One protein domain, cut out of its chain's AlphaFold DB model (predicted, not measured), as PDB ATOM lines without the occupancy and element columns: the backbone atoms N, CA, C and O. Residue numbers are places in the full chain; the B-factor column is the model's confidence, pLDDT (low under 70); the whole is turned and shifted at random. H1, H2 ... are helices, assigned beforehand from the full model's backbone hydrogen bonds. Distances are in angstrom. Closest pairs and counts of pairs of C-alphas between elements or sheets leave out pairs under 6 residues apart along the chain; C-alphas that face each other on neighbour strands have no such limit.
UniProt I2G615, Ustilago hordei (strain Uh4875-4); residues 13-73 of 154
ATOM      1  N   GLU A  13      -5.194  41.265 -14.880       51.72
ATOM      2  CA  GLU A  13      -5.368  40.372 -16.035       51.72
ATOM      3  C   GLU A  13      -6.355  39.234 -15.737       51.72
ATOM      4  O   GLU A  13      -7.150  38.870 -16.600       51.72
ATOM      5  N   GLU A  14      -6.370  38.717 -14.505       50.59
ATOM      6  CA  GLU A  14      -7.327  37.702 -14.048       50.59
ATOM      7  C   GLU A  14      -8.754  38.278 -13.938       50.59
ATOM      8  O   GLU A  14      -9.724  37.621 -14.311       50.59
ATOM      9  N   PHE A  15      -8.886  39.544 -13.520       47.78
ATOM     10  CA  PHE A  15     -10.158  40.276 -13.508       47.78
ATOM     11  C   PHE A  15     -10.663  40.623 -14.921       47.78
ATOM     12  O   PHE A  15     -11.846  40.433 -15.201       47.78
ATOM     13  N   GLU A  16      -9.788  41.051 -15.836       48.94
ATOM     14  CA  GLU A  16     -10.136  41.293 -17.248       48.94
ATOM     15  C   GLU A  16     -10.564  39.996 -17.965       48.94
ATOM     16  O   GLU A  16     -11.459  40.007 -18.813       48.94
ATOM     17  N   HIS A  17      -9.976  38.851 -17.598       46.09
ATOM     18  CA  HIS A  17     -10.353  37.551 -18.160       46.09
ATOM     19  C   HIS A  17     -11.733  37.076 -17.669       46.09
ATOM     20  O   HIS A  17     -12.471  36.462 -18.440       46.09
ATOM     21  N   ILE A  18     -12.111  37.405 -16.426       48.38
ATOM     22  CA  ILE A  18     -13.453  37.149 -15.870       48.38
ATOM     23  C   ILE A  18     -14.505  38.039 -16.545       48.38
ATOM     24  O   ILE A  18     -15.605  37.572 -16.824       48.38
ATOM     25  N   GLU A  19     -14.185  39.298 -16.860       49.47
ATOM     26  CA  GLU A  19     -15.112  40.184 -17.582       49.47
ATOM     27  C   GLU A  19     -15.337  39.758 -19.046       49.47
ATOM     28  O   GLU A  19     -16.395  40.036 -19.621       49.47
ATOM     29  N   ASN A  20     -14.378  39.038 -19.639       48.66
ATOM     30  CA  ASN A  20     -14.500  38.448 -20.975       48.66
ATOM     31  C   ASN A  20     -15.237  37.097 -20.996       48.66
ATOM     32  O   ASN A  20     -15.734  36.691 -22.052       48.66
ATOM     33  N   GLU A  21     -15.368  36.411 -19.857       55.00
ATOM     34  CA  GLU A  21     -16.171  35.196 -19.743       55.00
ATOM     35  C   GLU A  21     -17.631  35.530 -19.398       55.00
ATOM     36  O   GLU A  21     -17.997  35.844 -18.272       55.00
ATOM     37  N   LEU A  22     -18.485  35.390 -20.419       56.84
ATOM     38  CA  LEU A  22     -19.951  35.448 -20.379       56.84
ATOM     39  C   LEU A  22     -20.537  36.855 -20.244       56.84
ATOM     40  O   LEU A  22     -21.069  37.271 -19.216       56.84
ATOM     41  N   LYS A  23     -20.620  37.542 -21.386       68.38
ATOM     42  CA  LYS A  23     -21.578  38.633 -21.584       68.38
ATOM     43  C   LYS A  23     -23.011  38.080 -21.502       68.38
ATOM     44  O   LYS A  23     -23.639  37.805 -22.525       68.38
ATOM     45  N   ILE A  24     -23.516  37.887 -20.283       74.25
ATOM     46  CA  ILE A  24     -24.898  37.486 -20.008       74.25
ATOM     47  C   ILE A  24     -25.811  38.525 -20.660       74.25
ATOM     48  O   ILE A  24     -25.684  39.731 -20.422       74.25
ATOM     49  N   SER A  25     -26.716  38.071 -21.530       88.31
ATOM     50  CA  SER A  25     -27.650  38.981 -22.190       88.31
ATOM     51  C   SER A  25     -28.540  39.658 -21.145       88.31
ATOM     52  O   SER A  25     -28.849  39.085 -20.098       88.31
ATOM     53  N   LYS A  26     -28.991  40.885 -21.417       88.00
ATOM     54  CA  LYS A  26     -29.909  41.586 -20.504       88.00
ATOM     55  C   LYS A  26     -31.180  40.767 -20.245       88.00
ATOM     56  O   LYS A  26     -31.674  40.766 -19.121       88.00
ATOM     57  N   GLN A  27     -31.632  40.018 -21.254       90.25
ATOM     58  CA  GLN A  27     -32.750  39.080 -21.164       90.25
ATOM     59  C   GLN A  27     -32.478  37.949 -20.174       90.25
ATOM     60  O   GLN A  27     -33.303  37.699 -19.295       90.25
ATOM     61  N   GLN A  28     -31.310  37.310 -20.271       91.19
ATOM     62  CA  GLN A  28     -30.893  36.251 -19.354       91.19
ATOM     63  C   GLN A  28     -30.758  36.779 -17.920       91.19
ATOM     64  O   GLN A  28     -31.280  36.172 -16.988       91.19
ATOM     65  N   LEU A  29     -30.172  37.967 -17.751       92.38
ATOM     66  CA  LEU A  29     -30.024  38.608 -16.445       92.38
ATOM     67  C   LEU A  29     -31.377  38.867 -15.762       92.38
ATOM     68  O   LEU A  29     -31.553  38.577 -14.578       92.38
ATOM     69  N   TRP A  30     -32.350  39.430 -16.485       91.62
ATOM     70  CA  TRP A  30     -33.684  39.676 -15.930       91.62
ATOM     71  C   TRP A  30     -34.476  38.390 -15.711       91.62
ATOM     72  O   TRP A  30     -35.218  38.294 -14.734       91.62
ATOM     73  N   HIS A  31     -34.299  37.395 -16.578       92.94
ATOM     74  CA  HIS A  31     -34.884  36.073 -16.407       92.94
ATOM     75  C   HIS A  31     -34.413  35.404 -15.103       92.94
ATOM     76  O   HIS A  31     -35.250  34.927 -14.335       92.94
ATOM     77  N   GLU A  32     -33.113  35.441 -14.805       92.69
ATOM     78  CA  GLU A  32     -32.540  34.922 -13.554       92.69
ATOM     79  C   GLU A  32     -33.046  35.702 -12.331       92.69
ATOM     80  O   GLU A  32     -33.580  35.114 -11.388       92.69
ATOM     81  N   ARG A  33     -32.987  37.041 -12.369       92.12
ATOM     82  CA  ARG A  33     -33.423  37.908 -11.255       92.12
ATOM     83  C   ARG A  33     -34.903  37.771 -10.899       92.12
ATOM     84  O   ARG A  33     -35.274  37.982  -9.748       92.12
ATOM     85  N   LEU A  34     -35.749  37.440 -11.871       91.25
ATOM     86  CA  LEU A  34     -37.186  37.229 -11.671       91.25
ATOM     87  C   LEU A  34     -37.537  35.778 -11.302       91.25
ATOM     88  O   LEU A  34     -38.717  35.426 -11.261       91.25
ATOM     89  N   GLY A  35     -36.536  34.939 -11.023       92.75
ATOM     90  CA  GLY A  35     -36.737  33.569 -10.560       92.75
ATOM     91  C   GLY A  35     -37.114  32.602 -11.679       92.75
ATOM     92  O   GLY A  35     -37.985  31.749 -11.495       92.75
ATOM     93  N   HIS A  36     -36.482  32.736 -12.846       93.50
ATOM     94  CA  HIS A  36     -36.652  31.826 -13.979       93.50
ATOM     95  C   HIS A  36     -38.116  31.643 -14.422       93.50
ATOM     96  O   HIS A  36     -38.611  30.508 -14.504       93.50
ATOM     97  N   PRO A  37     -38.874  32.727 -14.678       92.94
ATOM     98  CA  PRO A  37     -40.266  32.604 -15.091       92.94
ATOM     99  C   PRO A  37     -40.369  31.821 -16.408       92.94
ATOM    100  O   PRO A  37     -39.579  32.017 -17.329       92.94
ATOM    101  N   GLY A  38     -41.350  30.917 -16.493       92.06
ATOM    102  CA  GLY A  38     -41.702  30.270 -17.762       92.06
ATOM    103  C   GLY A  38     -42.379  31.261 -18.714       92.06
ATOM    104  O   GLY A  38     -42.858  32.302 -18.267       92.06
ATOM    105  N   GLN A  39     -42.465  30.917 -20.001       91.69
ATOM    106  CA  GLN A  39     -42.969  31.791 -21.074       91.69
ATOM    107  C   GLN A  39     -44.255  32.556 -20.719       91.69
ATOM    108  O   GLN A  39     -44.298  33.780 -20.851       91.69
ATOM    109  N   ASP A  40     -45.290  31.876 -20.220       92.12
ATOM    110  CA  ASP A  40     -46.575  32.520 -19.904       92.12
ATOM    111  C   ASP A  40     -46.472  33.499 -18.732       92.12
ATOM    112  O   ASP A  40     -47.062  34.582 -18.756       92.12
ATOM    113  N   LYS A  41     -45.663  33.159 -17.722       92.31
ATOM    114  CA  LYS A  41     -45.382  34.061 -16.599       92.31
ATOM    115  C   LYS A  41     -44.575  35.271 -17.064       92.31
ATOM    116  O   LYS A  41     -44.897  36.383 -16.660       92.31
ATOM    117  N   SER A  42     -43.591  35.083 -17.942       92.06
ATOM    118  CA  SER A  42     -42.823  36.182 -18.535       92.06
ATOM    119  C   SER A  42     -43.726  37.134 -19.325       92.06
ATOM    120  O   SER A  42     -43.678  38.342 -19.100       92.06
ATOM    121  N   LYS A  43     -44.632  36.608 -20.163       91.19
ATOM    122  CA  LYS A  43     -45.643  37.413 -20.880       91.19
ATOM    123  C   LYS A  43     -46.536  38.191 -19.913       91.19
ATOM    124  O   LYS A  43     -46.780  39.378 -20.121       91.19
ATOM    125  N   ALA A  44     -46.991  37.551 -18.834       92.25
ATOM    126  CA  ALA A  44     -47.807  38.204 -17.816       92.25
ATOM    127  C   ALA A  44     -47.052  39.349 -17.117       92.25
ATOM    128  O   ALA A  44     -47.615  40.431 -16.950       92.25
ATOM    129  N   ILE A  45     -45.780  39.143 -16.757       90.00
ATOM    130  CA  ILE A  45     -44.915  40.168 -16.153       90.00
ATOM    131  C   ILE A  45     -44.758  41.360 -17.103       90.00
ATOM    132  O   ILE A  45     -45.063  42.485 -16.712       90.00
ATOM    133  N   ILE A  46     -44.388  41.116 -18.363       88.62
ATOM    134  CA  ILE A  46     -44.248  42.161 -19.391       88.62
ATOM    135  C   ILE A  46     -45.562  42.936 -19.548       88.62
ATOM    136  O   ILE A  46     -45.574  44.164 -19.535       88.62
ATOM    137  N   SER A  47     -46.696  42.230 -19.607       87.00
ATOM    138  CA  SER A  47     -48.015  42.852 -19.762       87.00
ATOM    139  C   SER A  47     -48.440  43.734 -18.580       87.00
ATOM    140  O   SER A  47     -49.245  44.645 -18.767       87.00
ATOM    141  N   LYS A  48     -47.918  43.480 -17.374       86.12
ATOM    142  CA  LYS A  48     -48.168  44.299 -16.178       86.12
ATOM    143  C   LYS A  48     -47.213  45.488 -16.071       86.12
ATOM    144  O   LYS A  48     -47.529  46.454 -15.387       86.12
ATOM    145  N   LEU A  49     -46.065  45.420 -16.740       82.81
ATOM    146  CA  LEU A  49     -45.022  46.446 -16.727       82.81
ATOM    147  C   LEU A  49     -45.118  47.434 -17.899       82.81
ATOM    148  O   LEU A  49     -44.215  48.249 -18.042       82.81
ATOM    149  N   LYS A  50     -46.199  47.374 -18.695       62.25
ATOM    150  CA  LYS A  50     -46.443  48.076 -19.978       62.25
ATOM    151  C   LYS A  50     -45.958  49.533 -20.099       62.25
ATOM    152  O   LYS A  50     -45.659  49.936 -21.214       62.25
ATOM    153  N   ASP A  51     -45.805  50.275 -19.002       59.25
ATOM    154  CA  ASP A  51     -45.409  51.694 -19.009       59.25
ATOM    155  C   ASP A  51     -43.992  51.974 -18.470       59.25
ATOM    156  O   ASP A  51     -43.555  53.121 -18.396       59.25
ATOM    157  N   LYS A  52     -43.245  50.941 -18.067       60.91
ATOM    158  CA  LYS A  52     -41.889  51.069 -17.522       60.91
ATOM    159  C   LYS A  52     -40.941  50.200 -18.342       60.91
ATOM    160  O   LYS A  52     -40.836  49.002 -18.102       60.91
ATOM    161  N   HIS A  53     -40.194  50.822 -19.256       59.09
ATOM    162  CA  HIS A  53     -39.107  50.239 -20.071       59.09
ATOM    163  C   HIS A  53     -37.905  49.698 -19.248       59.09
ATOM    164  O   HIS A  53     -36.765  49.705 -19.700       59.09
ATOM    165  N   ILE A  54     -38.124  49.273 -18.005       64.75
ATOM    166  CA  ILE A  54     -37.075  48.968 -17.026       64.75
ATOM    167  C   ILE A  54     -36.567  47.528 -17.180       64.75
ATOM    168  O   ILE A  54     -35.416  47.250 -16.848       64.75
ATOM    169  N   VAL A  55     -37.396  46.615 -17.696       73.00
ATOM    170  CA  VAL A  55     -37.085  45.181 -17.735       73.00
ATOM    171  C   VAL A  55     -36.998  44.703 -19.183       73.00
ATOM    172  O   VAL A  55     -38.004  44.610 -19.881       73.00
ATOM    173  N   ASP A  56     -35.782  44.377 -19.611       83.44
ATOM    174  CA  ASP A  56     -35.503  43.698 -20.879       83.44
ATOM    175  C   ASP A  56     -35.669  42.192 -20.638       83.44
ATOM    176  O   ASP A  56     -34.713  41.515 -20.275       83.44
ATOM    177  N   LEU A  57     -36.912  41.704 -20.695       87.12
ATOM    178  CA  LEU A  57     -37.269  40.295 -20.498       87.12
ATOM    179  C   LEU A  57     -37.829  39.726 -21.800       87.12
ATOM    180  O   LEU A  57     -38.807  40.247 -22.334       87.12
ATOM    181  N   ASP A  58     -37.266  38.611 -22.253       90.38
ATOM    182  CA  ASP A  58     -37.793  37.830 -23.372       90.38
ATOM    183  C   ASP A  58     -38.482  36.559 -22.834       90.38
ATOM    184  O   ASP A  58     -37.839  35.783 -22.111       90.38
ATOM    185  N   PRO A  59     -39.772  36.314 -23.150       89.81
ATOM    186  CA  PRO A  59     -40.457  35.074 -22.798       89.81
ATOM    187  C   PRO A  59     -39.704  33.803 -23.201       89.81
ATOM    188  O   PRO A  59     -39.747  32.827 -22.451       89.81
ATOM    189  N   ASP A  60     -38.982  33.825 -24.321       92.31
ATOM    190  CA  ASP A  60     -38.293  32.656 -24.869       92.31
ATOM    191  C   ASP A  60     -36.931  32.390 -24.216       92.31
ATOM    192  O   ASP A  60     -36.332  31.336 -24.438       92.31
ATOM    193  N   THR A  61     -36.470  33.274 -23.323       92.69
ATOM    194  CA  THR A  61     -35.239  33.072 -22.534       92.69
ATOM    195  C   THR A  61     -35.277  31.753 -21.760       92.69
ATOM    196  O   THR A  61     -34.279  31.038 -21.691       92.69
ATOM    197  N   ALA A  62     -36.451  31.366 -21.248       89.38
ATOM    198  CA  ALA A  62     -36.633  30.116 -20.511       89.38
ATOM    199  C   ALA A  62     -36.319  28.857 -21.347       89.38
ATOM    200  O   ALA A  62     -35.958  27.836 -20.771       89.38
ATOM    201  N   LEU A  63     -36.438  28.923 -22.681       88.56
ATOM    202  CA  LEU A  63     -36.142  27.803 -23.588       88.56
ATOM    203  C   LEU A  63     -34.646  27.613 -23.850       88.56
ATOM    204  O   LEU A  63     -34.245  26.554 -24.319       88.56
ATOM    205  N   LYS A  64     -33.836  28.647 -23.601       90.81
ATOM    206  CA  LYS A  64     -32.383  28.654 -23.842       90.81
ATOM    207  C   LYS A  64     -31.577  28.672 -22.543       90.81
ATOM    208  O   LYS A  64     -30.387  28.389 -22.561       90.81
ATOM    209  N   CYS A  65     -32.218  29.009 -21.424       91.50
ATOM    210  CA  CYS A  65     -31.613  29.003 -20.102       91.50
ATOM    211  C   CYS A  65     -31.334  27.562 -19.650       91.50
ATOM    212  O   CYS A  65     -32.259  26.780 -19.427       91.50
ATOM    213  N   GLU A  66     -30.057  27.230 -19.462       89.94
ATOM    214  CA  GLU A  66     -29.605  25.897 -19.055       89.94
ATOM    215  C   GLU A  66     -30.268  25.424 -17.753       89.94
ATOM    216  O   GLU A  66     -30.793  24.313 -17.692       89.94
ATOM    217  N   GLN A  67     -30.343  26.292 -16.739       90.00
ATOM    218  CA  GLN A  67     -30.978  25.977 -15.456       90.00
ATOM    219  C   GLN A  67     -32.475  25.682 -15.614       90.00
ATOM    220  O   GLN A  67     -32.996  24.765 -14.976       90.00
ATOM    221  N   CYS A  68     -33.181  26.417 -16.481       91.38
ATOM    222  CA  CYS A  68     -34.582  26.132 -16.799       91.38
ATOM    223  C   CYS A  68     -34.738  24.796 -17.510       91.38
ATOM    224  O   CYS A  68     -35.628  24.030 -17.154       91.38
ATOM    225  N   ILE A  69     -33.887  24.507 -18.492       88.88
ATOM    226  CA  ILE A  69     -33.930  23.239 -19.219       88.88
ATOM    227  C   ILE A  69     -33.690  22.090 -18.236       88.88
ATOM    228  O   ILE A  69     -34.503  21.181 -18.157       88.88
ATOM    229  N   GLN A  70     -32.651  22.149 -17.408       86.94
ATOM    230  CA  GLN A  70     -32.344  21.070 -16.466       86.94
ATOM    231  C   GLN A  70     -33.426  20.877 -15.390       86.94
ATOM    232  O   GLN A  70     -33.716  19.747 -15.010       86.94
ATOM    233  N   SER A  71     -34.038  21.961 -14.900       84.31
ATOM    234  CA  SER A  71     -35.014  21.894 -13.798       84.31
ATOM    235  C   SER A  71     -36.472  21.729 -14.234       84.31
ATOM    236  O   SER A  71     -37.296  21.274 -13.442       84.31
ATOM    237  N   LYS A  72     -36.818  22.133 -15.463       79.88
ATOM    238  CA  LYS A  72     -38.202  22.186 -15.967       79.88
ATOM    239  C   LYS A  72     -38.410  21.454 -17.283       79.88
ATOM    240  O   LYS A  72     -39.557  21.376 -17.727       79.88
ATOM    241  N   SER A  73     -37.359  20.932 -17.921       73.75
ATOM    242  CA  SER A  73     -37.558  20.010 -19.033       73.75
ATOM    243  C   SER A  73     -38.336  18.814 -18.504       73.75
ATOM    244  O   SER A  73     -37.896  18.083 -17.616       73.75
TER     245      SER A  73
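Overview. This is residues 13 to 73 of the 154 residues of a protein of Ustilago hordei (strain Uh4875-4) (UniProt I2G615). A small body of short helices, with the four-residue H4 between H2 and H5 and H3 to one side near H4, has an arm, residues 13 to 24 with H1, that sticks out, as do residues 47 to 53, of which 47 and 48 belong to H3. The printed part, 61 residues with five named helices, H1 to H5, and no named strand, is all helix, flat and loose: radius of gyration of the C-alphas 13.6 A, spans 43 by 31 by 14 A.

Along the chain. H1, residues 13 to 20, begins at C-alpha 13 (-5.368, 40.372, -16.035). H2 is residues 26 to 33; H1 and H2 each measure 10.6 A from first to last C-alpha. H3, residues 39 to 48, measures 14.4 A. H4 is residues 61 to 64, 5.4 A; H5, residues 66 to 72, 9.9 A, ends at C-alpha 72 (-38.202, 22.186, -15.967).

Arrangement. H1 touches no helix. H2 and H3 are only just apart, closest 8.2 A. H2 touches H4, closest C-alphas Gln 28 and Thr 61, 6.3 A. H3 and H4 are close but not clearly touching, C-alphas of Gln 39 and Ala 62 6.6 A apart. H4 and H5 only just touch, only at the corner, with 3 pairs within 8 A. In H1, H2, H3 and H5 every O i to N i+4 pair is within hydrogen-bond range; H4 is too short for one.

Size, cuts and confidence. The C-alphas of Glu 13 and Lys 48, the two farthest apart, are 43.0 A apart. The printed part has no cut. The link H3 to H4 is long. pLDDT is under 70 in residues 13 to 23 and 50 to 54.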